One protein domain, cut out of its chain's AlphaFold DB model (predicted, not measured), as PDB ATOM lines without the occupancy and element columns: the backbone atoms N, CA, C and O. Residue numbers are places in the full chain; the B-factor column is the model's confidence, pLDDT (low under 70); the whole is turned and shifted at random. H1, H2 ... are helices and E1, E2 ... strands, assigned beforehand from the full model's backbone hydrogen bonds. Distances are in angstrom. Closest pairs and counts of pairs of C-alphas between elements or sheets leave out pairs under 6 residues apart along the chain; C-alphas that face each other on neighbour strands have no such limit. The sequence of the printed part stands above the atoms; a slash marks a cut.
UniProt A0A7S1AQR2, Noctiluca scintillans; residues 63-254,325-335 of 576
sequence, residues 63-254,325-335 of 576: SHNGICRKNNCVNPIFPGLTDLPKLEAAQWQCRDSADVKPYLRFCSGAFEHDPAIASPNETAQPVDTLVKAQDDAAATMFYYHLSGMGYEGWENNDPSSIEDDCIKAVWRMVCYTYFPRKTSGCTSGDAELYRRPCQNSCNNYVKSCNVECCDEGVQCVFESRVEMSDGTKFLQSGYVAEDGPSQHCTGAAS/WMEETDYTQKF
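Overview. This is residues 63 to 254 and 325 to 335 of the 576 residues of a protein of Noctiluca scintillans (UniProt A0A7S1AQR2). Little regular structure is present: three helices make a row, H3 on one side, H5 in the middle and H6 on the other side, and much of the rest is long stretches with no named element, among them residues 63 to 83 and 179 to 198. The printed part has 203 residues, 80 in seven named helices and four strands, mostly helix; sheets E1-E2 and E3-E4 are antiparallel. It is compact, radius of gyration of the C-alphas 16.8 A, spanning 53 by 40 by 32 A.

Along the chain. In order come H1, residues 84-89, C-alpha 84 at (24.774, 22.145, 45.463), E1, 92-94, H2, 97-100, E2, 116-118, H3, 127-148, 31.5 A long, H4, 153-156, H5, 165-178, H6, 199-208, E3, 223-227, E4, 233-237, and H7, 331-334, C-alpha 334 at (40.740, 24.432, 35.078).

Arrangement. Hub H3 touches H5 at a steep tilt of 41 degrees, C-alphas 138 and 174 closest at 5.8 A. H5 and H6 form a helical hairpin. H3 also touches H4, H7 and, only just, H2. In hairpin E3-E4, N 224 and O 236 are within hydrogen-bond range, 2.8 A, as is every O i to N i+4 pair in H1, H3, H5 and H6.

Size, cuts and confidence. C-alphas 254 and 325 are 25.7 A apart across the cut. Links H2-E2, H5-H6 and H6-E3 are long. The pLDDT is under 70 at residues 122, 226-233 and 253-254.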
ATOM      1  N   SER A  63      43.019   5.051  52.423       83.25
ATOM      2  CA  SER A  63      44.087   4.153  51.993       83.25
ATOM      3  C   SER A  63      44.325   4.273  50.490       83.25
ATOM      4  O   SER A  63      43.380   4.177  49.702       83.25
ATOM      5  N   HIS A  64      45.586   4.396  50.084       82.75
ATOM      6  CA  HIS A  64      45.975   4.408  48.678       82.75
ATOM      7  C   HIS A  64      46.123   2.988  48.096       82.75
ATOM      8  O   HIS A  64      46.866   2.151  48.620       82.75
ATOM      9  N   ASN A  65      45.486   2.722  46.951       82.31
ATOM     10  CA  ASN A  65      45.653   1.488  46.183       82.31
ATOM     11  C   ASN A  65      46.717   1.668  45.085       82.31
ATOM     12  O   ASN A  65      46.432   2.156  43.995       82.31
ATOM     13  N   GLY A  66      47.947   1.209  45.340       75.50
ATOM     14  CA  GLY A  66      49.064   1.329  44.389       75.50
ATOM     15  C   GLY A  66      48.970   0.467  43.119       75.50
ATOM     16  O   GLY A  66      49.764   0.663  42.204       75.50
ATOM     17  N   ILE A  67      48.033  -0.486  43.051       79.50
ATOM     18  CA  ILE A  67      47.810  -1.342  41.867       79.50
ATOM     19  C   ILE A  67      46.739  -0.740  40.945       79.50
ATOM     20  O   ILE A  67      46.642  -1.097  39.770       79.50
ATOM     21  N   CYS A  68      45.925   0.170  41.472       83.50
ATOM     22  CA  CYS A  68      44.827   0.768  40.739       83.50
ATOM     23  C   CYS A  68      45.309   1.658  39.579       83.50
ATOM     24  O   CYS A  68      46.375   2.277  39.618       83.50
ATOM     25  N   ARG A  69      44.475   1.745  38.538       82.50
ATOM     26  CA  ARG A  69      44.609   2.713  37.450       82.50
ATOM     27  C   ARG A  69      43.498   3.752  37.564       82.50
ATOM     28  O   ARG A  69      42.333   3.390  37.427       82.50
ATOM     29  N   LYS A  70      43.876   5.026  37.720       87.44
ATOM     30  CA  LYS A  70      42.930   6.149  37.695       87.44
ATOM     31  C   LYS A  70      42.092   6.102  36.412       87.44
ATOM     32  O   LYS A  70      42.649   5.984  35.316       87.44
ATOM     33  N   ASN A  71      40.777   6.193  36.553       89.69
ATOM     34  CA  ASN A  71      39.832   6.235  35.444       89.69
ATOM     35  C   ASN A  71      38.688   7.191  35.781       89.69
ATOM     36  O   ASN A  71      38.047   7.022  36.815       89.69
ATOM     37  N   ASN A  72      38.440   8.189  34.926       90.56
ATOM     38  CA  ASN A  72      37.417   9.223  35.145       90.56
ATOM     39  C   ASN A  72      37.489   9.886  36.538       90.56
ATOM     40  O   ASN A  72      36.478  10.300  37.095       90.56
ATOM     41  N   CYS A  73      38.695   9.971  37.105       91.81
ATOM     42  CA  CYS A  73      38.932  10.600  38.395       91.81
ATOM     43  C   CYS A  73      39.110  12.107  38.196       91.81
ATOM     44  O   CYS A  73      40.191  12.557  37.820       91.81
ATOM     45  N   VAL A  74      38.030  12.862  38.381       92.88
ATOM     46  CA  VAL A  74      37.959  14.305  38.113       92.88
ATOM     47  C   VAL A  74      37.520  15.059  39.365       92.88
ATOM     48  O   VAL A  74      36.859  14.485  40.227       92.88
ATOM     49  N   ASN A  75      37.858  16.345  39.463       92.69
ATOM     50  CA  ASN A  75      37.363  17.228  40.517       92.69
ATOM     51  C   ASN A  75      36.454  18.293  39.905       92.69
ATOM     52  O   ASN A  75      36.915  18.962  38.987       92.69
ATOM     53  N   PRO A  76      35.225  18.518  40.383       92.94
ATOM     54  CA  PRO A  76      34.446  17.662  41.270       92.94
ATOM     55  C   PRO A  76      34.132  16.310  40.640       92.94
ATOM     56  O   PRO A  76      33.811  16.226  39.459       92.94
ATOM     57  N   ILE A  77      34.151  15.243  41.436       92.81
ATOM     58  CA  ILE A  77      33.893  13.894  40.911       92.81
ATOM     59  C   ILE A  77      32.471  13.721  40.373       92.81
ATOM     60  O   ILE A  77      32.239  12.943  39.453       92.81
ATOM     61  N   PHE A  78      31.520  14.479  40.916       93.56
ATOM     62  CA  PHE A  78      30.138  14.468  40.470       93.56
ATOM     63  C   PHE A  78      29.780  15.801  39.800       93.56
ATOM     64  O   PHE A  78      30.048  16.858  40.381       93.56
ATOM     65  N   PRO A  79      29.140  15.799  38.614       92.94
ATOM     66  CA  PRO A  79      28.616  17.009  38.000       92.94
ATOM     67  C   PRO A  79      27.710  17.796  38.947       92.94
ATOM     68  O   PRO A  79      26.802  17.241  39.567       92.94
ATOM     69  N   GLY A  80      27.930  19.109  39.011       87.88
ATOM     70  CA  GLY A  80      27.108  20.033  39.795       87.88
ATOM     71  C   GLY A  80      27.337  19.966  41.307       87.88
ATOM     72  O   GLY A  80      26.657  20.673  42.048       87.88
ATOM     73  N   LEU A  81      28.300  19.171  41.789       90.62
ATOM     74  CA  LEU A  81      28.602  19.047  43.220       90.62
ATOM     75  C   LEU A  81      29.018  20.386  43.858       90.62
ATOM     76  O   LEU A  81      28.686  20.651  45.013       90.62
ATOM     77  N   THR A  82      29.720  21.240  43.114       88.25
ATOM     78  CA  THR A  82      30.112  22.596  43.544       88.25
ATOM     79  C   THR A  82      28.949  23.581  43.572       88.25
ATOM     80  O   THR A  82      28.992  24.560  44.318       88.25
ATOM     81  N   ASP A  83      27.887  23.308  42.815       89.88
ATOM     82  CA  ASP A  83      26.697  24.153  42.765       89.88
ATOM     83  C   ASP A  83      25.670  23.791  43.843       89.88
ATOM     84  O   ASP A  83      24.850  24.641  44.193       89.88
ATOM     85  N   LEU A  84      25.730  22.588  44.435       90.06
ATOM     86  CA  LEU A  84      24.774  22.145  45.463       90.06
ATOM     87  C   LEU A  84      24.564  23.160  46.601       90.06
ATOM     88  O   LEU A  84      23.405  23.468  46.877       90.06
ATOM     89  N   PRO A  85      25.606  23.749  47.229       88.81
ATOM     90  CA  PRO A  85      25.391  24.720  48.307       88.81
ATOM     91  C   PRO A  85      24.648  25.978  47.836       88.81
ATOM     92  O   PRO A  85      23.851  26.551  48.579       88.81
ATOM     93  N   LYS A  86      24.882  26.405  46.587       89.44
ATOM     94  CA  LYS A  86      24.193  27.555  45.982       89.44
ATOM     95  C   LYS A  86      22.732  27.218  45.683       89.44
ATOM     96  O   LYS A  86      21.854  28.042  45.924       89.44
ATOM     97  N   LEU A  87      22.473  26.007  45.189       91.44
ATOM     98  CA  LEU A  87      21.127  25.515  44.887       91.44
ATOM     99  C   LEU A  87      20.291  25.316  46.158       91.44
ATOM    100  O   LEU A  87      19.104  25.628  46.159       91.44
ATOM    101  N   GLU A  88      20.904  24.874  47.256       90.00
ATOM    102  CA  GLU A  88      20.243  24.745  48.559       90.00
ATOM    103  C   GLU A  88      19.851  26.075  49.190       90.00
ATOM    104  O   GLU A  88      18.819  26.164  49.852       90.00
ATOM    105  N   ALA A  89      20.669  27.106  48.987       89.62
ATOM    106  CA  ALA A  89      20.388  28.446  49.482       89.62
ATOM    107  C   ALA A  89      19.306  29.175  48.660       89.62
ATOM    108  O   ALA A  89      18.757  30.176  49.125       89.62
ATOM    109  N   ALA A  90      19.006  28.706  47.443       90.25
ATOM    110  CA  ALA A  90      17.996  29.302  46.577       90.25
ATOM    111  C   ALA A  90      16.564  28.966  47.037       90.25
ATOM    112  O   ALA A  90      16.312  27.926  47.642       90.25
ATOM    113  N   GLN A  91      15.604  29.840  46.720       90.94
ATOM    114  CA  GLN A  91      14.181  29.548  46.907       90.94
ATOM    115  C   GLN A  91      13.645  28.740  45.726       90.94
ATOM    116  O   GLN A  91      13.975  29.021  44.573       90.94
ATOM    117  N   TRP A  92      12.784  27.762  46.005       92.62
ATOM    118  CA  TRP A  92      12.206  26.885  44.991       92.62
ATOM    119  C   TRP A  92      10.687  26.973  44.995       92.62
ATOM    120  O   TRP A  92      10.067  27.289  46.008       92.62
ATOM    121  N   GLN A  93      10.084  26.697  43.844       91.56
ATOM    122  CA  GLN A  93       8.639  26.606  43.674       91.56
ATOM    123  C   GLN A  93       8.271  25.316  42.942       91.56
ATOM    124  O   GLN A  93       8.962  24.885  42.012       91.56
ATOM    125  N   CYS A  94       7.162  24.705  43.338       91.56
ATOM    126  CA  CYS A  94       6.651  23.507  42.685       91.56
ATOM    127  C   CYS A  94       6.045  23.833  41.321       91.56
ATOM    128  O   CYS A  94       5.320  24.821  41.173       91.56
ATOM    129  N   ARG A  95       6.286  22.969  40.330       90.88
ATOM    130  CA  ARG A  95       5.585  22.995  39.043       90.88
ATOM    131  C   ARG A  95       5.222  21.590  38.593       90.88
ATOM    132  O   ARG A  95       5.813  20.597  39.018       90.88
ATOM    133  N   ASP A  96       4.223  21.507  37.730       90.88
ATOM    134  CA  ASP A  96       3.869  20.263  37.064       90.88
ATOM    135  C   ASP A  96       4.774  20.039  35.849       90.88
ATOM    136  O   ASP A  96       5.148  20.974  35.135       90.88
ATOM    137  N   SER A  97       5.121  18.776  35.585       89.69
ATOM    138  CA  SER A  97       5.978  18.400  34.454       89.69
ATOM    139  C   SER A  97       5.411  18.892  33.111       89.69
ATOM    140  O   SER A  97       6.169  19.229  32.206       89.69
ATOM    141  N   ALA A  98       4.081  18.994  32.995       89.06
ATOM    142  CA  ALA A  98       3.388  19.497  31.808       89.06
ATOM    143  C   ALA A  98       3.692  20.974  31.493       89.06
ATOM    144  O   ALA A  98       3.748  21.330  30.317       89.06
ATOM    145  N   ASP A  99       3.936  21.801  32.512       89.31
ATOM    146  CA  ASP A  99       4.238  23.227  32.343       89.31
ATOM    147  C   ASP A  99       5.724  23.463  32.043       89.31
ATOM    148  O   ASP A  99       6.088  24.444  31.401       89.31
ATOM    149  N   VAL A 100       6.593  22.554  32.496       90.75
ATOM    150  CA  VAL A 100       8.054  22.680  32.384       90.75
ATOM    151  C   VAL A 100       8.582  22.037  31.098       90.75
ATOM    152  O   VAL A 100       9.380  22.645  30.382       90.75
ATOM    153  N   LYS A 101       8.102  20.833  30.751       89.69
ATOM    154  CA  LYS A 101       8.556  20.053  29.581       89.69
ATOM    155  C   LYS A 101       8.565  20.807  28.246       89.69
ATOM    156  O   LYS A 101       9.518  20.600  27.500       89.69
ATOM    157  N   PRO A 102       7.594  21.682  27.916       89.12
ATOM    158  CA  PRO A 102       7.614  22.432  26.656       89.12
ATOM    159  C   PRO A 102       8.818  23.373  26.505       89.12
ATOM    160  O   PRO A 102       9.193  23.718  25.382       89.12
ATOM    161  N   TYR A 103       9.413  23.795  27.624       87.81
ATOM    162  CA  TYR A 103      10.543  24.723  27.656       87.81
ATOM    163  C   TYR A 103      11.894  24.019  27.841       87.81
ATOM    164  O   TYR A 103      12.924  24.613  27.511       87.81
ATOM    165  N   LEU A 104      11.889  22.762  28.301       88.69
ATOM    166  CA  LEU A 104      13.081  21.919  28.384       88.69
ATOM    167  C   LEU A 104      13.555  21.509  26.994       88.69
ATOM    168  O   LEU A 104      12.765  21.090  26.146       88.69
ATOM    169  N   ARG A 105      14.867  21.560  26.777       85.25
ATOM    170  CA  ARG A 105      15.512  21.012  25.583       85.25
ATOM    171  C   ARG A 105      16.517  19.960  25.990       85.25
ATOM    172  O   ARG A 105      16.335  18.795  25.640       85.25
ATOM    173  N   PHE A 106      17.493  20.351  26.799       90.00
ATOM    174  CA  PHE A 106      18.584  19.483  27.213       90.00
ATOM    175  C   PHE A 106      18.110  18.378  28.169       90.00
ATOM    176  O   PHE A 106      18.381  17.203  27.932       90.00
ATOM    177  N   CYS A 107      17.320  18.715  29.192       91.62
ATOM    178  CA  CYS A 107      16.797  17.745  30.161       91.62
ATOM    179  C   CYS A 107      15.426  17.142  29.793       91.62
ATOM    180  O   CYS A 107      14.827  16.438  30.606       91.62
ATOM    181  N   SER A 108      14.918  17.379  28.579       88.06
ATOM    182  CA  SER A 108      13.546  17.014  28.172       88.06
ATOM    183  C   SER A 108      13.211  15.518  28.304       88.06
ATOM    184  O   SER A 108      12.078  15.174  28.640       88.06
ATOM    185  N   GLY A 109      14.192  14.636  28.085       86.31
ATOM    186  CA  GLY A 109      14.064  13.180  28.242       86.31
ATOM    187  C   GLY A 109      14.788  12.596  29.460       86.31
ATOM    188  O   GLY A 109      14.868  11.376  29.591       86.31
ATOM    189  N   ALA A 110      15.366  13.435  30.325       88.25
ATOM    190  CA  ALA A 110      16.216  12.965  31.422       88.25
ATOM    191  C   ALA A 110      15.402  12.427  32.606       88.25
ATOM    192  O   ALA A 110      15.867  11.559  33.351       88.25
ATOM    193  N   PHE A 111      14.190  12.954  32.791       87.69
ATOM    194  CA  PHE A 111      13.347  12.643  33.931       87.69
ATOM    195  C   PHE A 111      11.853  12.651  33.597       87.69
ATOM    196  O   PHE A 111      11.382  13.373  32.719       87.69
ATOM    197  N   GLU A 112      11.095  11.851  34.344       87.19
ATOM    198  CA  GLU A 112       9.638  11.738  34.201       87.19
ATOM    199  C   GLU A 112       8.866  12.349  35.378       87.19
ATOM    200  O   GLU A 112       7.655  12.533  35.273       87.19
ATOM    201  N   HIS A 113       9.544  12.687  36.482       88.19
ATOM    202  CA  HIS A 113       8.915  13.271  37.668       88.19
ATOM    203  C   HIS A 113       8.508  14.737  37.475       88.19
ATOM    204  O   HIS A 113       8.931  15.414  36.537       88.19
ATOM    205  N   ASP A 114       7.694  15.230  38.405       90.56
ATOM    206  CA  ASP A 114       7.366  16.649  38.506       90.56
ATOM    207  C   ASP A 114       8.504  17.415  39.203       90.56
ATOM    208  O   ASP A 114       8.834  17.092  40.357       90.56
ATOM    209  N   PRO A 115       9.123  18.399  38.528       92.38
ATOM    210  CA  PRO A 115      10.277  19.106  39.059       92.38
ATOM    211  C   PRO A 115       9.881  20.338  39.887       92.38
ATOM    212  O   PRO A 115       8.826  20.943  39.687       92.38
ATOM    213  N   ALA A 116      10.770  20.756  40.785       91.94
ATOM    214  CA  ALA A 116      10.770  22.100  41.343       91.94
ATOM    215  C   ALA A 116      11.698  23.002  40.515       91.94
ATOM    216  O   ALA A 116      12.730  22.557  40.006       91.94
ATOM    217  N   ILE A 117      11.321  24.271  40.378       92.94
ATOM    218  CA  ILE A 117      12.096  25.286  39.653       92.94
ATOM    219  C   ILE A 117      12.544  26.383  40.613       92.94
ATOM    220  O   ILE A 117      11.867  26.655  41.608       92.94
ATOM    221  N   ALA A 118      13.671  27.019  40.318       91.00
ATOM    222  CA  ALA A 118      14.165  28.123  41.127       91.00
ATOM    223  C   ALA A 118      13.206  29.322  41.016       91.00
ATOM    224  O   ALA A 118      12.711  29.646  39.933       91.00
ATOM    225  N   SER A 119      12.927  29.973  42.143       85.50
ATOM    226  CA  SER A 119      12.091  31.168  42.226       85.50
ATOM    227  C   SER A 119      12.949  32.362  42.663       85.50
ATOM    228  O   SER A 119      13.541  32.316  43.741       85.50
ATOM    229  N   PRO A 120      13.064  33.430  41.854       80.56
ATOM    230  CA  PRO A 120      13.820  34.624  42.229       80.56
ATOM    231  C   PRO A 120      13.106  35.433  43.328       80.56
ATOM    232  O   PRO A 120      11.892  35.612  43.289       80.56
ATOM    233  N   ASN A 121      13.875  35.977  44.279       70.38
ATOM    234  CA  ASN A 121      13.346  36.682  45.458       70.38
ATOM    235  C   ASN A 121      12.725  38.061  45.154       70.38
ATOM    236  O   ASN A 121      11.891  38.532  45.923       70.38
ATOM    237  N   GLU A 122      13.149  38.736  44.079       67.50
ATOM    238  CA  GLU A 122      12.872  40.172  43.887       67.50
ATOM    239  C   GLU A 122      11.917  40.493  42.729       67.50
ATOM    240  O   GLU A 122      11.171  41.469  42.801       67.50
ATOM    241  N   THR A 123      11.897  39.688  41.659       75.00
ATOM    242  CA  THR A 123      11.034  39.928  40.490       75.00
ATOM    243  C   THR A 123      10.463  38.625  39.947       75.00
ATOM    244  O   THR A 123      11.204  37.705  39.618       75.00
ATOM    245  N   ALA A 124       9.134  38.548  39.823       76.25
ATOM    246  CA  ALA A 124       8.472  37.406  39.204       76.25
ATOM    247  C   ALA A 124       8.878  37.318  37.727       76.25
ATOM    248  O   ALA A 124       8.488  38.156  36.913       76.25
ATOM    249  N   GLN A 125       9.676  36.306  37.395       83.69
ATOM    250  CA  GLN A 125      10.049  36.001  36.020       83.69
ATOM    251  C   GLN A 125       9.107  34.955  35.422       83.69
ATOM    252  O   GLN A 125       8.575  34.110  36.152       83.69
ATOM    253  N   PRO A 126       8.865  35.004  34.102       87.75
ATOM    254  CA  PRO A 126       8.010  34.026  33.456       87.75
ATOM    255  C   PRO A 126       8.676  32.640  33.479       87.75
ATOM    256  O   PRO A 126       9.901  32.506  33.429       87.75
ATOM    257  N   VAL A 127       7.859  31.590  33.595       86.88
ATOM    258  CA  VAL A 127       8.326  30.206  33.814       86.88
ATOM    259  C   VAL A 127       9.278  29.738  32.712       86.88
ATOM    260  O   VAL A 127      10.233  29.021  32.995       86.88
ATOM    261  N   ASP A 128       9.071  30.184  31.474       88.69
ATOM    262  CA  ASP A 128       9.928  29.856  30.335       88.69
ATOM    263  C   ASP A 128      11.375  30.324  30.537       88.69
ATOM    264  O   ASP A 128      12.304  29.573  30.249       88.69
ATOM    265  N   THR A 129      11.576  31.530  31.076       89.25
ATOM    266  CA  THR A 129      12.912  32.082  31.350       89.25
ATOM    267  C   THR A 129      13.612  31.360  32.496       89.25
ATOM    268  O   THR A 129      14.800  31.062  32.386       89.25
ATOM    269  N   LEU A 130      12.874  31.002  33.551       90.56
ATOM    270  CA  LEU A 130      13.407  30.264  34.700       90.56
ATOM    271  C   LEU A 130      13.828  28.848  34.304       90.56
ATOM    272  O   LEU A 130      14.954  28.432  34.571       90.56
ATOM    273  N   VAL A 131      12.949  28.135  33.595       91.81
ATOM    274  CA  VAL A 131      13.233  26.788  33.090       91.81
ATOM    275  C   VAL A 131      14.388  26.823  32.095       91.81
ATOM    276  O   VAL A 131      15.272  25.976  32.175       91.81
ATOM    277  N   LYS A 132      14.427  27.818  31.197       89.75
ATOM    278  CA  LYS A 132      15.542  28.014  30.263       89.75
ATOM    279  C   LYS A 132      16.865  28.202  31.000       89.75
ATOM    280  O   LYS A 132      17.817  27.514  30.665       89.75
ATOM    281  N   ALA A 133      16.924  29.089  31.992       90.50
ATOM    282  CA  ALA A 133      18.152  29.347  32.738       90.50
ATOM    283  C   ALA A 133      18.658  28.092  33.471       90.50
ATOM    284  O   ALA A 133      19.855  27.816  33.457       90.50
ATOM    285  N   GLN A 134      17.755  27.296  34.059       92.50
ATOM    286  CA  GLN A 134      18.116  26.030  34.707       92.50
ATOM    287  C   GLN A 134      18.549  24.947  33.706       92.50
ATOM    288  O   GLN A 134      19.516  24.235  33.969       92.50
ATOM    289  N   ASP A 135      17.874  24.832  32.557       92.19
ATOM    290  CA  ASP A 135      18.234  23.888  31.485       92.19
ATOM    291  C   ASP A 135      19.587  24.256  30.849       92.19
ATOM    292  O   ASP A 135      20.409  23.380  30.591       92.19
ATOM    293  N   ASP A 136      19.862  25.554  30.676       91.75
ATOM    294  CA  ASP A 136      21.133  26.064  30.150       91.75
ATOM    295  C   ASP A 136      22.284  25.876  31.168       91.75
ATOM    296  O   ASP A 136      23.403  25.520  30.783       91.75
ATOM    297  N   ALA A 137      22.020  26.034  32.474       92.50
ATOM    298  CA  ALA A 137      22.981  25.728  33.540       92.50
ATOM    299  C   ALA A 137      23.302  24.224  33.607       92.50
ATOM    300  O   ALA A 137      24.474  23.846  33.673       92.50
ATOM    301  N   ALA A 138      22.282  23.368  33.491       93.69
ATOM    302  CA  ALA A 138      22.448  21.922  33.385       93.69
ATOM    303  C   ALA A 138      23.302  21.544  32.164       93.69
ATOM    304  O   ALA A 138      24.307  20.847  32.298       93.69
ATOM    305  N   ALA A 139      22.971  22.054  30.978       92.81
ATOM    306  CA  ALA A 139      23.746  21.796  29.765       92.81
ATOM    307  C   ALA A 139      25.211  22.253  29.896       92.81
ATOM    308  O   ALA A 139      26.120  21.538  29.473       92.81
ATOM    309  N   THR A 140      25.449  23.404  30.532       93.38
ATOM    310  CA  THR A 140      26.800  23.909  30.817       93.38
ATOM    311  C   THR A 140      27.560  22.967  31.741       93.38
ATOM    312  O   THR A 140      28.647  22.520  31.392       93.38
ATOM    313  N   MET A 141      26.986  22.579  32.876       94.38
ATOM    314  CA  MET A 141      27.670  21.677  33.803       94.38
ATOM    315  C   MET A 141      27.967  20.308  33.179       94.38
ATOM    316  O   MET A 141      29.045  19.756  33.389       94.38
ATOM    317  N   PHE A 142      27.052  19.782  32.361       94.19
ATOM    318  CA  PHE A 142      27.283  18.561  31.589       94.19
ATOM    319  C   PHE A 142      28.475  18.697  30.635       94.19
ATOM    320  O   PHE A 142      29.363  17.847  30.633       94.19
ATOM    321  N   TYR A 143      28.517  19.781  29.858       94.12
ATOM    322  CA  TYR A 143      29.574  20.035  28.880       94.12
ATOM    323  C   TYR A 143      30.966  20.129  29.530       94.12
ATOM    324  O   TYR A 143      31.937  19.534  29.049       94.12
ATOM    325  N   TYR A 144      31.055  20.828  30.663       94.25
ATOM    326  CA  TYR A 144      32.299  20.991  31.418       94.25
ATOM    327  C   TYR A 144      32.725  19.707  32.127       94.25
ATOM    328  O   TYR A 144      33.904  19.361  32.094       94.25
ATOM    329  N   HIS A 145      31.782  18.962  32.708       94.94
ATOM    330  CA  HIS A 145      32.091  17.691  33.354       94.94
ATOM    331  C   HIS A 145      32.600  16.646  32.350       94.94
ATOM    332  O   HIS A 145      33.604  15.985  32.612       94.94
ATOM    333  N   LEU A 146      31.975  16.545  31.168       93.56
ATOM    334  CA  LEU A 146      32.472  15.683  30.089       93.56
ATOM    335  C   LEU A 146      33.898  16.052  29.681       93.56
ATOM    336  O   LEU A 146      34.737  15.167  29.533       93.56
ATOM    337  N   SER A 147      34.186  17.349  29.571       92.81
ATOM    338  CA  SER A 147      35.531  17.826  29.243       92.81
ATOM    339  C   SER A 147      36.541  17.509  30.346       92.81
ATOM    340  O   SER A 147      37.676  17.147  30.049       92.81
ATOM    341  N   GLY A 148      36.125  17.566  31.616       92.31
ATOM    342  CA  GLY A 148      36.931  17.103  32.750       92.31
ATOM    343  C   GLY A 148      37.267  15.616  32.650       92.31
ATOM    344  O   GLY A 148      38.389  15.222  32.955       92.31
ATOM    345  N   MET A 149      36.328  14.805  32.159       91.12
ATOM    346  CA  MET A 149      36.515  13.376  31.888       91.12
ATOM    347  C   MET A 149      37.285  13.084  30.582       91.12
ATOM    348  O   MET A 149      37.502  11.919  30.257       91.12
ATOM    349  N   GLY A 150      37.684  14.107  29.817       89.00
ATOM    350  CA  GLY A 150      38.390  13.956  28.538       89.00
ATOM    351  C   GLY A 150      37.488  13.670  27.327       89.00
ATOM    352  O   GLY A 150      37.994  13.380  26.240       89.00
ATOM    353  N   TYR A 151      36.163  13.763  27.483       89.31
ATOM    354  CA  TYR A 151      35.192  13.654  26.391       89.31
ATOM    355  C   TYR A 151      34.893  15.024  25.777       89.31
ATOM    356  O   TYR A 151      34.743  16.025  26.475       89.31
ATOM    357  N   GLU A 152      34.725  15.070  24.458       87.56
ATOM    358  CA  GLU A 152      34.312  16.294  23.774       87.56
ATOM    359  C   GLU A 152      32.789  16.448  23.833       87.56
ATOM    360  O   GLU A 152      32.037  15.605  23.335       87.56
ATOM    361  N   GLY A 153      32.309  17.551  24.412       87.81
ATOM    362  CA  GLY A 153      30.869  17.793  24.531       87.81
ATOM    363  C   GLY A 153      30.154  17.916  23.180       87.81
ATOM    364  O   GLY A 153      28.987  17.552  23.073       87.81
ATOM    365  N   TRP A 154      30.848  18.351  22.120       89.06
ATOM    366  CA  TRP A 154      30.287  18.456  20.763       89.06
ATOM    367  C   TRP A 154      29.946  17.110  20.122       89.06
ATOM    368  O   TRP A 154      29.006  17.044  19.332       89.06
ATOM    369  N   GLU A 155      30.664  16.040  20.473       86.75
ATOM    370  CA  GLU A 155      30.336  14.678  20.028       86.75
ATOM    371  C   GLU A 155      29.077  14.140  20.735       86.75
ATOM    372  O   GLU A 155      28.478  13.167  20.284       86.75
ATOM    373  N   ASN A 156      28.659  14.800  21.821       88.12
ATOM    374  CA  ASN A 156      27.626  14.361  22.756       88.12
ATOM    375  C   ASN A 156      26.542  15.438  22.961       88.12
ATOM    376  O   ASN A 156      26.023  15.627  24.062       88.12
ATOM    377  N   ASN A 157      26.217  16.172  21.896       84.81
ATOM    378  CA  ASN A 157      25.311  17.324  21.925       84.81
ATOM    379  C   ASN A 157      23.815  16.969  22.080       84.81
ATOM    380  O   ASN A 157      23.019  17.824  22.472       84.81
ATOM    381  N   ASP A 158      23.429  15.719  21.813       85.44
ATOM    382  CA  ASP A 158      22.089  15.186  22.079       85.44
ATOM    383  C   ASP A 158      22.152  13.928  22.965       85.44
ATOM    384  O   ASP A 158      22.134  12.804  22.461       85.44
ATOM    385  N   PRO A 159      22.175  14.083  24.301       83.50
ATOM    386  CA  PRO A 159      22.279  12.954  25.224       83.50
ATOM    387  C   PRO A 159      21.120  11.959  25.174       83.50
ATOM    388  O   PRO A 159      21.252  10.838  25.665       83.50
ATOM    389  N   SER A 160      19.985  12.347  24.585       81.06
ATOM    390  CA  SER A 160      18.812  11.482  24.491       81.06
ATOM    391  C   SER A 160      18.999  10.333  23.492       81.06
ATOM    392  O   SER A 160      18.420   9.261  23.683       81.06
ATOM    393  N   SER A 161      19.838  10.528  22.467       83.25
ATOM    394  CA  SER A 161      20.117   9.544  21.413       83.25
ATOM    395  C   SER A 161      21.432   8.777  21.602       83.25
ATOM    396  O   SER A 161      21.660   7.784  20.912       83.25
ATOM    397  N   ILE A 162      22.277   9.183  22.554       84.44
ATOM    398  CA  ILE A 162      23.581   8.556  22.828       84.44
ATOM    399  C   ILE A 162      23.403   7.120  23.327       84.44
ATOM    400  O   ILE A 162      22.587   6.866  24.204       84.44
ATOM    401  N   GLU A 163      24.187   6.164  22.828       85.44
ATOM    402  CA  GLU A 163      24.148   4.772  23.305       85.44
ATOM    403  C   GLU A 163      24.972   4.540  24.580       85.44
ATOM    404  O   GLU A 163      24.594   3.682  25.371       85.44
ATOM    405  N   ASP A 164      26.019   5.337  24.823       90.12
ATOM    406  CA  ASP A 164      26.920   5.210  25.976       90.12
ATOM    407  C   ASP A 164      26.204   5.441  27.324       90.12
ATOM    408  O   ASP A 164      25.712   6.535  27.629       90.12
ATOM    409  N   ASP A 165      26.166   4.390  28.147       92.31
ATOM    410  CA  ASP A 165      25.537   4.389  29.467       92.31
ATOM    411  C   ASP A 165      26.232   5.334  30.460       92.31
ATOM    412  O   ASP A 165      25.561   5.907  31.322       92.31
ATOM    413  N   CYS A 166      27.546   5.552  30.330       93.56
ATOM    414  CA  CYS A 166      28.284   6.491  31.173       93.56
ATOM    415  C   CYS A 166      27.809   7.929  30.932       93.56
ATOM    416  O   CYS A 166      27.393   8.622  31.864       93.56
ATOM    417  N   ILE A 167      27.788   8.364  29.671       93.44
ATOM    418  CA  ILE A 167      27.393   9.729  29.294       93.44
ATOM    419  C   ILE A 167      25.914   9.972  29.626       93.44
ATOM    420  O   ILE A 167      25.553  11.026  30.155       93.44
ATOM    421  N   LYS A 168      25.059   8.963  29.422       92.62
ATOM    422  CA  LYS A 168      23.662   8.980  29.883       92.62
ATOM    423  C   LYS A 168      23.535   9.128  31.400       92.62
ATOM    424  O   LYS A 168      22.624   9.819  31.863       92.62
ATOM    425  N   ALA A 169      24.399   8.478  32.182       93.00
ATOM    426  CA  ALA A 169      24.396   8.608  33.636       93.00
ATOM    427  C   ALA A 169      24.789  10.028  34.072       93.00
ATOM    428  O   ALA A 169      24.092  10.605  34.908       93.00
ATOM    429  N   VAL A 170      25.819  10.623  33.450       94.69
ATOM    430  CA  VAL A 170      26.203  12.033  33.669       94.69
ATOM    431  C   VAL A 170      25.031  12.960  33.351       94.69
ATOM    432  O   VAL A 170      24.647  13.776  34.186       94.69
ATOM    433  N   TRP A 171      24.413  12.797  32.179       94.00
ATOM    434  CA  TRP A 171      23.272  13.604  31.744       94.00
ATOM    435  C   TRP A 171      22.105  13.564  32.738       94.00
ATOM    436  O   TRP A 171      21.625  14.611  33.179       94.00
ATOM    437  N   ARG A 172      21.682  12.365  33.158       92.56
ATOM    438  CA  ARG A 172      20.609  12.206  34.153       92.56
ATOM    439  C   ARG A 172      20.974  12.836  35.491       92.56
ATOM    440  O   ARG A 172      20.136  13.502  36.090       92.56
ATOM    441  N   MET A 173      22.210  12.649  35.950       92.31
ATOM    442  CA  MET A 173      22.650  13.156  37.249       92.31
ATOM    443  C   MET A 173      22.709  14.687  37.285       92.31
ATOM    444  O   MET A 173      22.249  15.294  38.254       92.31
ATOM    445  N   VAL A 174      23.181  15.316  36.206       94.69
ATOM    446  CA  VAL A 174      23.122  16.773  36.027       94.69
ATOM    447  C   VAL A 174      21.665  17.245  36.070       94.69
ATOM    448  O   VAL A 174      21.320  18.125  36.857       94.69
ATOM    449  N   CYS A 175      20.779  16.621  35.292       94.12
ATOM    450  CA  CYS A 175      19.372  17.013  35.257       94.12
ATOM    451  C   CYS A 175      18.664  16.823  36.610       94.12
ATOM    452  O   CYS A 175      17.872  17.680  36.988       94.12
ATOM    453  N   TYR A 176      18.971  15.778  37.388       93.50
ATOM    454  CA  TYR A 176      18.443  15.620  38.754       93.50
ATOM    455  C   TYR A 176      18.961  16.675  39.732       93.50
ATOM    456  O   TYR A 176      18.268  16.999  40.694       93.50
ATOM    457  N   THR A 177      20.154  17.214  39.484       93.81
ATOM    458  CA  THR A 177      20.756  18.257  40.319       93.81
ATOM    459  C   THR A 177      20.069  19.606  40.101       93.81
ATOM    460  O   THR A 177      19.736  20.281  41.075       93.81
ATOM    461  N   TYR A 178      19.789  19.985  38.849       94.62
ATOM    462  CA  TYR A 178      19.135  21.266  38.535       94.62
ATOM    463  C   TYR A 178      17.599  21.206  38.540       94.62
ATOM    464  O   TYR A 178      16.969  22.241  38.749       94.62
ATOM    465  N   PHE A 179      16.994  20.024  38.356       94.25
ATOM    466  CA  PHE A 179      15.541  19.794  38.403       94.25
ATOM    467  C   PHE A 179      15.166  18.775  39.498       94.25
ATOM    468  O   PHE A 179      14.800  17.626  39.200       94.25
ATOM    469  N   PRO A 180      15.245  19.183  40.779       93.62
ATOM    470  CA  PRO A 180      14.890  18.329  41.900       93.62
ATOM    471  C   PRO A 180      13.399  17.978  41.879       93.62
ATOM    472  O   PRO A 180      12.573  18.703  41.329       93.62
ATOM    473  N   ARG A 181      13.029  16.853  42.487       90.88
ATOM    474  CA  ARG A 181      11.636  16.406  42.590       90.88
ATOM    475  C   ARG A 181      10.852  17.270  43.588       90.88
ATOM    476  O   ARG A 181      11.358  17.563  44.666       90.88
ATOM    477  N   LYS A 182       9.600  17.624  43.270       90.19
ATOM    478  CA  LYS A 182       8.702  18.350  44.198       90.19
ATOM    479  C   LYS A 182       8.158  17.469  45.340       90.19
ATOM    480  O   LYS A 182       8.067  16.247  45.180       90.19
ATOM    481  N   THR A 183       7.706  18.066  46.455       88.12
ATOM    482  CA  THR A 183       6.991  17.325  47.519       88.12
ATOM    483  C   THR A 183       5.683  16.719  47.003       88.12
ATOM    484  O   THR A 183       4.935  17.346  46.251       88.12
ATOM    485  N   SER A 184       5.328  15.525  47.485       83.62
ATOM    486  CA  SER A 184       3.981  14.978  47.303       83.62
ATOM    487  C   SER A 184       2.923  15.883  47.949       83.62
ATOM    488  O   SER A 184       2.950  16.086  49.160       83.62
ATOM    489  N   GLY A 185       1.974  16.383  47.153       83.56
ATOM    490  CA  GLY A 185       0.883  17.252  47.619       83.56
ATOM    491  C   GLY A 185       1.134  18.754  47.454       83.56
ATOM    492  O   GLY A 185       0.251  19.536  47.787       83.56
ATOM    493  N   CYS A 186       2.291  19.150  46.920       86.88
ATOM    494  CA  CYS A 186       2.587  20.538  46.574       86.88
ATOM    495  C   CYS A 186       1.821  20.964  45.310       86.88
ATOM    496  O   CYS A 186       1.829  20.225  44.317       86.88
ATOM    497  N   THR A 187       1.175  22.133  45.324       88.38
ATOM    498  CA  THR A 187       0.487  22.685  44.148       88.38
ATOM    499  C   THR A 187       1.396  23.629  43.361       88.38
ATOM    500  O   THR A 187       2.385  24.152  43.872       88.38
ATOM    501  N   SER A 188       1.105  23.809  42.072       86.00
ATOM    502  CA  SER A 188       1.932  24.626  41.179       86.00
ATOM    503  C   SER A 188       2.017  26.085  41.654       86.00
ATOM    504  O   SER A 188       1.045  26.832  41.567       86.00
ATOM    505  N   GLY A 189       3.207  26.513  42.082       83.62
ATOM    506  CA  GLY A 189       3.489  27.850  42.619       83.62
ATOM    507  C   GLY A 189       3.714  27.911  44.131       83.62
ATOM    508  O   GLY A 189       4.145  28.955  44.616       83.62
ATOM    509  N   ASP A 190       3.476  26.821  44.863       88.50
ATOM    510  CA  ASP A 190       3.819  26.741  46.284       88.50
ATOM    511  C   ASP A 190       5.342  26.744  46.479       88.50
ATOM    512  O   ASP A 190       6.090  26.207  45.654       88.50
ATOM    513  N   ALA A 191       5.792  27.340  47.586       89.38
ATOM    514  CA  ALA A 191       7.199  27.353  47.968       89.38
ATOM    515  C   ALA A 191       7.673  25.946  48.372       89.38
ATOM    516  O   ALA A 191       7.008  25.243  49.132       89.38
ATOM    517  N   GLU A 192       8.851  25.566  47.893       89.19
ATOM    518  CA  GLU A 192       9.479  24.260  48.088       89.19
ATOM    519  C   GLU A 192      10.923  24.451  48.575       89.19
ATOM    520  O   GLU A 192      11.538  25.501  48.379       89.19
ATOM    521  N   LEU A 193      11.466  23.421  49.221       89.81
ATOM    522  CA  LEU A 193      12.875  23.355  49.603       89.81
ATOM    523  C   LEU A 193      13.650  22.517  48.587       89.81
ATOM    524  O   LEU A 193      13.130  21.540  48.048       89.81
ATOM    525  N   TYR A 194      14.914  22.862  48.351       91.56
ATOM    526  CA  TYR A 194      15.766  22.067  47.471       91.56
ATOM    527  C   TYR A 194      15.905  20.623  47.976       91.56
ATOM    528  O   TYR A 194      16.185  20.392  49.154       91.56
ATOM    529  N   ARG A 195      15.760  19.643  47.074       90.75
ATOM    530  CA  ARG A 195      15.991  18.221  47.369       90.75
ATOM    531  C   ARG A 195      17.187  17.701  46.599       90.75
ATOM    532  O   ARG A 195      17.128  17.541  45.378       90.75
ATOM    533  N   ARG A 196      18.234  17.348  47.340       91.75
ATOM    534  CA  ARG A 196      19.426  16.710  46.784       91.75
ATOM    535  C   ARG A 196      19.094  15.395  46.068       91.75
ATOM    536  O   ARG A 196      18.120  14.720  46.423       91.75
ATOM    537  N   PRO A 197      19.914  14.983  45.090       92.94
ATOM    538  CA  PRO A 197      19.736  13.683  44.468       92.94
ATOM    539  C   PRO A 197      20.016  12.511  45.426       92.94
ATOM    540  O   PRO A 197      20.698  12.651  46.444       92.94
ATOM    541  N   CYS A 198      19.453  11.351  45.099       92.75
ATOM    542  CA  CYS A 198      19.600  10.109  45.858       92.75
ATOM    543  C   CYS A 198      20.973   9.452  45.623       92.75
ATOM    544  O   CYS A 198      21.526   9.538  44.520       92.75
ATOM    545  N   GLN A 199      21.485   8.706  46.610       91.25
ATOM    546  CA  GLN A 199      22.755   7.971  46.518       91.25
ATOM    547  C   GLN A 199      22.810   7.026  45.306       91.25
ATOM    548  O   GLN A 199      23.865   6.857  44.691       91.25
ATOM    549  N   ASN A 200      21.681   6.437  44.913       90.06
ATOM    550  CA  ASN A 200      21.632   5.527  43.774       90.06
ATOM    551  C   ASN A 200      21.984   6.178  42.421       90.06
ATOM    552  O   ASN A 200      22.488   5.487  41.535       90.06
ATOM    553  N   SER A 201      21.766   7.487  42.262       90.56
ATOM    554  CA  SER A 201      22.129   8.227  41.046       90.56
ATOM    555  C   SER A 201      23.647   8.308  40.914       90.56
ATOM    556  O   SER A 201      24.196   8.023  39.852       90.56
ATOM    557  N   CYS A 202      24.319   8.565  42.035       92.06
ATOM    558  CA  CYS A 202      25.769   8.516  42.131       92.06
ATOM    559  C   CYS A 202      26.324   7.101  41.929       92.06
ATOM    560  O   CYS A 202      27.214   6.912  41.104       92.06
ATOM    561  N   ASN A 203      25.761   6.083  42.591       92.50
ATOM    562  CA  ASN A 203      26.206   4.694  42.412       92.50
ATOM    563  C   ASN A 203      26.083   4.241  40.946       92.50
ATOM    564  O   ASN A 203      26.936   3.511  40.442       92.50
ATOM    565  N   ASN A 204      25.027   4.677  40.250       91.62
ATOM    566  CA  ASN A 204      24.834   4.380  38.834       91.62
ATOM    567  C   ASN A 204      25.898   5.055  37.956       91.62
ATOM    568  O   ASN A 204      26.436   4.412  37.059       91.62
ATOM    569  N   TYR A 205      26.243   6.313  38.241       93.31
ATOM    570  CA  TYR A 205      27.333   7.019  37.566       93.31
ATOM    571  C   TYR A 205      28.687   6.335  37.797       93.31
ATOM    572  O   TYR A 205      29.343   5.958  36.828       93.31
ATOM    573  N   VAL A 206      29.060   6.077  39.056       93.62
ATOM    574  CA  VAL A 206      30.333   5.421  39.413       93.62
ATOM    575  C   VAL A 206      30.470   4.074  38.701       93.62
ATOM    576  O   VAL A 206      31.514   3.776  38.124       93.62
ATOM    577  N   LYS A 207      29.389   3.286  38.669       93.06
ATOM    578  CA  LYS A 207      29.362   1.984  37.997       93.06
ATOM    579  C   LYS A 207      29.403   2.094  36.470       93.06
ATOM    580  O   LYS A 207      30.159   1.361  35.842       93.06
ATOM    581  N   SER A 208      28.589   2.964  35.871       92.75
ATOM    582  CA  SER A 208      28.467   3.075  34.406       92.75
ATOM    583  C   SER A 208      29.711   3.694  33.775       92.75
ATOM    584  O   SER A 208      30.139   3.263  32.711       92.75
ATOM    585  N   CYS A 209      30.326   4.661  34.457       93.38
ATOM    586  CA  CYS A 209      31.551   5.324  34.018       93.38
ATOM    587  C   CYS A 209      32.834   4.651  34.515       93.38
ATOM    588  O   CYS A 209      33.924   5.114  34.173       93.38
ATOM    589  N   ASN A 210      32.729   3.573  35.302       93.44
ATOM    590  CA  ASN A 210      33.865   2.868  35.897       93.44
ATOM    591  C   ASN A 210      34.843   3.837  36.594       93.44
ATOM    592  O   ASN A 210      36.037   3.857  36.285       93.44
ATOM    593  N   VAL A 211      34.306   4.712  37.449       93.31
ATOM    594  CA  VAL A 211      35.080   5.767  38.118       93.31
ATOM    595  C   VAL A 211      35.980   5.141  39.174       93.31
ATOM    596  O   VAL A 211      35.497   4.479  40.086       93.31
ATOM    597  N   GLU A 212      37.282   5.376  39.053       91.19
ATOM    598  CA  GLU A 212      38.298   4.789  39.915       91.19
ATOM    599  C   GLU A 212      39.371   5.844  40.224       91.19
ATOM    600  O   GLU A 212      40.056   6.334  39.323       91.19
ATOM    601  N   CYS A 213      39.534   6.182  41.504       91.19
ATOM    602  CA  CYS A 213      40.488   7.196  41.978       91.19
ATOM    603  C   CYS A 213      41.650   6.628  42.795       91.19
ATOM    604  O   CYS A 213      42.438   7.382  43.360       91.19
ATOM    605  N   CYS A 214      41.804   5.302  42.816       89.31
ATOM    606  CA  CYS A 214      42.869   4.604  43.538       89.31
ATOM    607  C   CYS A 214      42.895   4.862  45.045       89.31
ATOM    608  O   CYS A 214      43.936   4.732  45.686       89.31
ATOM    609  N   ASP A 215      41.735   5.181  45.605       88.94
ATOM    610  CA  ASP A 215      41.471   5.285  47.028       88.94
ATOM    611  C   ASP A 215      39.996   4.968  47.324       88.94
ATOM    612  O   ASP A 215      39.185   4.753  46.421       88.94
ATOM    613  N   GLU A 216      39.640   4.953  48.606       85.06
ATOM    614  CA  GLU A 216      38.256   4.785  49.072       85.06
ATOM    615  C   GLU A 216      37.477   6.120  49.098       85.06
ATOM    616  O   GLU A 216      36.445   6.236  49.764       85.06
ATOM    617  N   GLY A 217      37.985   7.147  48.405       84.62
ATOM    618  CA  GLY A 217      37.459   8.512  48.412       84.62
ATOM    619  C   GLY A 217      36.225   8.717  47.535       84.62
ATOM    620  O   GLY A 217      35.501   9.699  47.712       84.62
ATOM    621  N   VAL A 218      35.949   7.795  46.608       89.00
ATOM    622  CA  VAL A 218      34.756   7.814  45.745       89.00
ATOM    623  C   VAL A 218      33.540   7.333  46.540       89.00
ATOM    624  O   VAL A 218      33.091   6.194  46.423       89.00
ATOM    625  N   GLN A 219      33.014   8.209  47.390       89.31
ATOM    626  CA  GLN A 219      31.828   7.944  48.199       89.31
ATOM    627  C   GLN A 219      30.677   8.827  47.730       89.31
ATOM    628  O   GLN A 219      30.843  10.018  47.491       89.31
ATOM    629  N   CYS A 220      29.485   8.248  47.607       90.50
ATOM    630  CA  CYS A 220      28.291   9.009  47.241       90.50
ATOM    631  C   CYS A 220      27.733   9.827  48.406       90.50
ATOM    632  O   CYS A 220      27.184  10.905  48.197       90.50
ATOM    633  N   VAL A 221      27.864   9.305  49.626       89.75
ATOM    634  CA  VAL A 221      27.413   9.942  50.863       89.75
ATOM    635  C   VAL A 221      28.657  10.253  51.673       89.75
ATOM    636  O   VAL A 221      29.335   9.342  52.136       89.75
ATOM    637  N   PHE A 222      28.964  11.532  51.815       87.62
ATOM    638  CA  PHE A 222      30.096  12.005  52.598       87.62
ATOM    639  C   PHE A 222      29.825  13.424  53.088       87.62
ATOM    640  O   PHE A 222      28.962  14.122  52.552       87.62
ATOM    641  N   GLU A 223      30.594  13.850  54.080       82.75
ATOM    642  CA  GLU A 223      30.665  15.235  54.530       82.75
ATOM    643  C   GLU A 223      32.139  15.608  54.666       82.75
ATOM    644  O   GLU A 223      32.872  15.000  55.445       82.75
ATOM    645  N   SER A 224      32.581  16.598  53.895       74.44
ATOM    646  CA  SER A 224      33.949  17.107  53.928       74.44
ATOM    647  C   SER A 224      33.943  18.618  54.123       74.44
ATOM    648  O   SER A 224      33.048  19.320  53.653       74.44
ATOM    649  N   ARG A 225      34.932  19.145  54.847       72.44
ATOM    650  CA  ARG A 225      35.130  20.593  54.961       72.44
ATOM    651  C   ARG A 225      36.108  21.014  53.881       72.44
ATOM    652  O   ARG A 225      37.272  20.636  53.944       72.44
ATOM    653  N   VAL A 226      35.629  21.804  52.932       68.25
ATOM    654  CA  VAL A 226      36.450  22.335  51.847       68.25
ATOM    655  C   VAL A 226      36.732  23.804  52.134       68.25
ATOM    656  O   VAL A 226      35.842  24.558  52.536       68.25
ATOM    657  N   GLU A 227      37.993  24.195  51.982       66.38
ATOM    658  CA  GLU A 227      38.414  25.593  52.037       66.38
ATOM    659  C   GLU A 227      38.451  26.123  50.603       66.38
ATOM    660  O   GLU A 227      39.163  25.584  49.759       66.38
ATOM    661  N   MET A 228      37.642  27.140  50.309       60.47
ATOM    662  CA  MET A 228      37.653  27.794  49.002       60.47
ATOM    663  C   MET A 228      38.898  28.684  48.863       60.47
ATOM    664  O   MET A 228      39.521  29.045  49.864       60.47
ATOM    665  N   SER A 229      39.228  29.098  47.637       54.41
ATOM    666  CA  SER A 229      40.320  30.042  47.329       54.41
ATOM    667  C   SER A 229      40.283  31.325  48.173       54.41
ATOM    668  O   SER A 229      41.325  31.894  48.488       54.41
ATOM    669  N   ASP A 230      39.091  31.732  48.612       52.19
ATOM    670  CA  ASP A 230      38.846  32.934  49.416       52.19
ATOM    671  C   ASP A 230      39.051  32.712  50.933       52.19
ATOM    672  O   ASP A 230      38.734  33.579  51.750       52.19
ATOM    673  N   GLY A 231      39.518  31.526  51.346       57.94
ATOM    674  CA  GLY A 231      39.716  31.141  52.750       57.94
ATOM    675  C   GLY A 231      38.424  30.822  53.516       57.94
ATOM    676  O   GLY A 231      38.455  30.563  54.723       57.94
ATOM    677  N   THR A 232      37.273  30.827  52.838       64.88
ATOM    678  CA  THR A 232      35.983  30.440  53.420       64.88
ATOM    679  C   THR A 232      35.881  28.919  53.515       64.88
ATOM    680  O   THR A 232      36.093  28.200  52.542       64.88
ATOM    681  N   LYS A 233      35.561  28.412  54.712       69.00
ATOM    682  CA  LYS A 233      35.370  26.975  54.952       69.00
ATOM    683  C   LYS A 233      33.893  26.641  54.809       69.00
ATOM    684  O   LYS A 233      33.091  27.120  55.611       69.00
ATOM    685  N   PHE A 234      33.536  25.818  53.832       71.75
ATOM    686  CA  PHE A 234      32.170  25.326  53.667       71.75
ATOM    687  C   PHE A 234      32.109  23.813  53.881       71.75
ATOM    688  O   PHE A 234      33.078  23.086  53.659       71.75
ATOM    689  N   LEU A 235      30.965  23.341  54.378       78.62
ATOM    690  CA  LEU A 235      30.689  21.914  54.492       78.62
ATOM    691  C   LEU A 235      30.168  21.435  53.136       78.62
ATOM    692  O   LEU A 235      29.036  21.736  52.763       78.62
ATOM    693  N   GLN A 236      31.003  20.720  52.391       79.94
ATOM    694  CA  GLN A 236      30.590  20.029  51.183       79.94
ATOM    695  C   GLN A 236      30.096  18.639  51.570       79.94
ATOM    696  O   GLN A 236      30.869  17.767  51.962       79.94
ATOM    697  N   SER A 237      28.792  18.438  51.474       84.75
ATOM    698  CA  SER A 237      28.177  17.126  51.624       84.75
ATOM    699  C   SER A 237      27.825  16.538  50.259       84.75
ATOM    700  O   SER A 237      27.583  17.276  49.302       84.75
ATOM    701  N   GLY A 238      27.809  15.211  50.175       86.75
ATOM    702  CA  GLY A 238      27.416  14.462  48.984       86.75
ATOM    703  C   GLY A 238      25.896  14.320  48.829       86.75
ATOM    704  O   GLY A 238      25.112  15.222  49.138       86.75
ATOM    705  N   TYR A 239      25.477  13.162  48.332       90.62
ATOM    706  CA  TYR A 239      24.081  12.802  48.095       90.62
ATOM    707  C   TYR A 239      23.385  12.271  49.355       90.62
ATOM    708  O   TYR A 239      24.026  11.922  50.346       90.62
ATOM    709  N   VAL A 240      22.052  12.194  49.309       90.62
ATOM    710  CA  VAL A 240      21.243  11.652  50.414       90.62
ATOM    711  C   VAL A 240      21.411  10.135  50.482       90.62
ATOM    712  O   VAL A 240      21.328   9.466  49.451       90.62
ATOM    713  N   ALA A 241      21.591   9.591  51.690       89.88
ATOM    714  CA  ALA A 241      21.711   8.156  51.974       89.88
ATOM    715  C   ALA A 241      20.374   7.395  51.847       89.88
ATOM    716  O   ALA A 241      19.929   6.722  52.773       89.88
ATOM    717  N   GLU A 242      19.715   7.534  50.699       87.94
ATOM    718  CA  GLU A 242      18.480   6.844  50.340       87.94
ATOM    719  C   GLU A 242      18.519   6.423  48.867       87.94
ATOM    720  O   GLU A 242      19.105   7.104  48.018       87.94
ATOM    721  N   ASP A 243      17.853   5.310  48.554       85.50
ATOM    722  CA  ASP A 243      17.669   4.847  47.182       85.50
ATOM    723  C   ASP A 243      16.408   5.470  46.559       85.50
ATOM    724  O   ASP A 243      15.327   5.490  47.152       85.50
ATOM    725  N   GLY A 244      16.539   5.964  45.328       81.69
ATOM    726  CA  GLY A 244      15.423   6.456  44.526       81.69
ATOM    727  C   GLY A 244      14.528   5.319  43.996       81.69
ATOM    728  O   GLY A 244      15.024   4.224  43.720       81.69
ATOM    729  N   PRO A 245      13.217   5.556  43.787       83.44
ATOM    730  CA  PRO A 245      12.507   6.810  44.013       83.44
ATOM    731  C   PRO A 245      12.123   6.967  45.492       83.44
ATOM    732  O   PRO A 245      11.301   6.210  46.005       83.44
ATOM    733  N   SER A 246      12.657   7.994  46.152       82.50
ATOM    734  CA  SER A 246      12.318   8.338  47.535       82.50
ATOM    735  C   SER A 246      11.525   9.649  47.579       82.50
ATOM    736  O   SER A 246      11.441  10.378  46.584       82.50
ATOM    737  N   GLN A 247      10.869   9.925  48.710       81.50
ATOM    738  CA  GLN A 247      10.276  11.242  48.928       81.50
ATOM    739  C   GLN A 247      11.348  12.265  49.297       81.50
ATOM    740  O   GLN A 247      11.212  13.413  48.908       81.50
ATOM    741  N   HIS A 248      12.413  11.886  50.003       86.25
ATOM    742  CA  HIS A 248      13.407  12.818  50.537       86.25
ATOM    743  C   HIS A 248      14.502  13.212  49.535       86.25
ATOM    744  O   HIS A 248      15.200  14.195  49.774       86.25
ATOM    745  N   CYS A 249      14.633  12.507  48.407       87.69
ATOM    746  CA  CYS A 249      15.660  12.784  47.406       87.69
ATOM    747  C   CYS A 249      15.168  12.651  45.954       87.69
ATOM    748  O   CYS A 249      14.126  12.057  45.660       87.69
ATOM    749  N   THR A 250      15.940  13.220  45.026       84.56
ATOM    750  CA  THR A 250      15.661  13.175  43.581       84.56
ATOM    751  C   THR A 250      16.406  12.014  42.919       84.56
ATOM    752  O   THR A 250      17.632  11.964  42.934       84.56
ATOM    753  N   GLY A 251      15.689  11.074  42.306       78.44
ATOM    754  CA  GLY A 251      16.318   9.969  41.582       78.44
ATOM    755  C   GLY A 251      15.314   8.972  41.014       78.44
ATOM    756  O   GLY A 251      14.194   8.839  41.515       78.44
ATOM    757  N   ALA A 252      15.720   8.269  39.957       74.25
ATOM    758  CA  ALA A 252      14.946   7.180  39.370       74.25
ATOM    759  C   ALA A 252      15.138   5.859  40.130       74.25
ATOM    760  O   ALA A 252      16.066   5.706  40.926       74.25
ATOM    761  N   ALA A 253      14.253   4.897  39.860       68.06
ATOM    762  CA  ALA A 253      14.371   3.541  40.379       68.06
ATOM    763  C   ALA A 253      15.648   2.861  39.877       68.06
ATOM    764  O   ALA A 253      15.971   2.899  38.688       68.06
ATOM    765  N   SER A 254      16.349   2.183  40.778       57.81
ATOM    766  CA  SER A 254      17.445   1.293  40.410       57.81
ATOM    767  C   SER A 254      16.871  -0.006  39.841       57.81
ATOM    768  O   SER A 254      16.279  -0.800  40.570       57.81
ATOM    769  N   TRP A 325      40.705  12.392  44.359       89.06
ATOM    770  CA  TRP A 325      39.975  13.204  43.389       89.06
ATOM    771  C   TRP A 325      39.863  14.668  43.804       89.06
ATOM    772  O   TRP A 325      39.761  15.515  42.933       89.06
ATOM    773  N   MET A 326      39.892  14.986  45.101       87.81
ATOM    774  CA  MET A 326      39.873  16.368  45.590       87.81
ATOM    775  C   MET A 326      41.244  17.051  45.463       87.81
ATOM    776  O   MET A 326      41.306  18.276  45.511       87.81
ATOM    777  N   GLU A 327      42.332  16.284  45.316       86.12
ATOM    778  CA  GLU A 327      43.673  16.835  45.070       86.12
ATOM    779  C   GLU A 327      43.839  17.354  43.634       86.12
ATOM    780  O   GLU A 327      44.644  18.253  43.386       86.12
ATOM    781  N   GLU A 328      43.077  16.803  42.686       85.94
ATOM    782  CA  GLU A 328      43.043  17.297  41.309       85.94
ATOM    783  C   GLU A 328      42.403  18.696  41.270       85.94
ATOM    784  O   GLU A 328      41.510  19.016  42.052       85.94
ATOM    785  N   THR A 329      42.826  19.557  40.347       87.88
ATOM    786  CA  THR A 329      42.233  20.898  40.208       87.88
ATOM    787  C   THR A 329      40.780  20.806  39.747       87.88
ATOM    788  O   THR A 329      40.497  20.081  38.790       87.88
ATOM    789  N   ASP A 330      39.882  21.577  40.367       90.56
ATOM    790  CA  ASP A 330      38.478  21.690  39.956       90.56
ATOM    791  C   ASP A 330      38.384  22.019  38.456       90.56
ATOM    792  O   ASP A 330      38.959  23.006  38.005       90.56
ATOM    793  N   TYR A 331      37.664  21.221  37.662       92.19
ATOM    794  CA  TYR A 331      37.546  21.408  36.219       92.19
ATOM    795  C   TYR A 331      36.854  22.726  35.856       92.19
ATOM    796  O   TYR A 331      37.125  23.284  34.795       92.19
ATOM    797  N   THR A 332      35.994  23.265  36.724       90.75
ATOM    798  CA  THR A 332      35.391  24.590  36.528       90.75
ATOM    799  C   THR A 332      36.428  25.697  36.685       90.75
ATOM    800  O   THR A 332      36.357  26.692  35.973       90.75
ATOM    801  N   GLN A 333      37.437  25.490  37.537       89.81
ATOM    802  CA  GLN A 333      38.610  26.358  37.650       89.81
ATOM    803  C   GLN A 333      39.705  26.002  36.639       89.81
ATOM    804  O   GLN A 333      40.516  26.843  36.294       89.81
ATOM    805  N   LYS A 334      39.768  24.784  36.117       91.19
ATOM    806  CA  LYS A 334      40.740  24.432  35.078       91.19
ATOM    807  C   LYS A 334      40.368  25.061  33.737       91.19
ATOM    808  O   LYS A 334      41.245  25.482  32.991       91.19
ATOM    809  N   PHE A 335      39.071  25.107  33.439       92.88
ATOM    810  CA  PHE A 335      38.541  25.536  32.147       92.88
ATOM    811  C   PHE A 335      37.863  26.909  32.180       92.88
ATOM    812  O   PHE A 335      37.180  27.253  31.219       92.88
TER     813      PHE A 335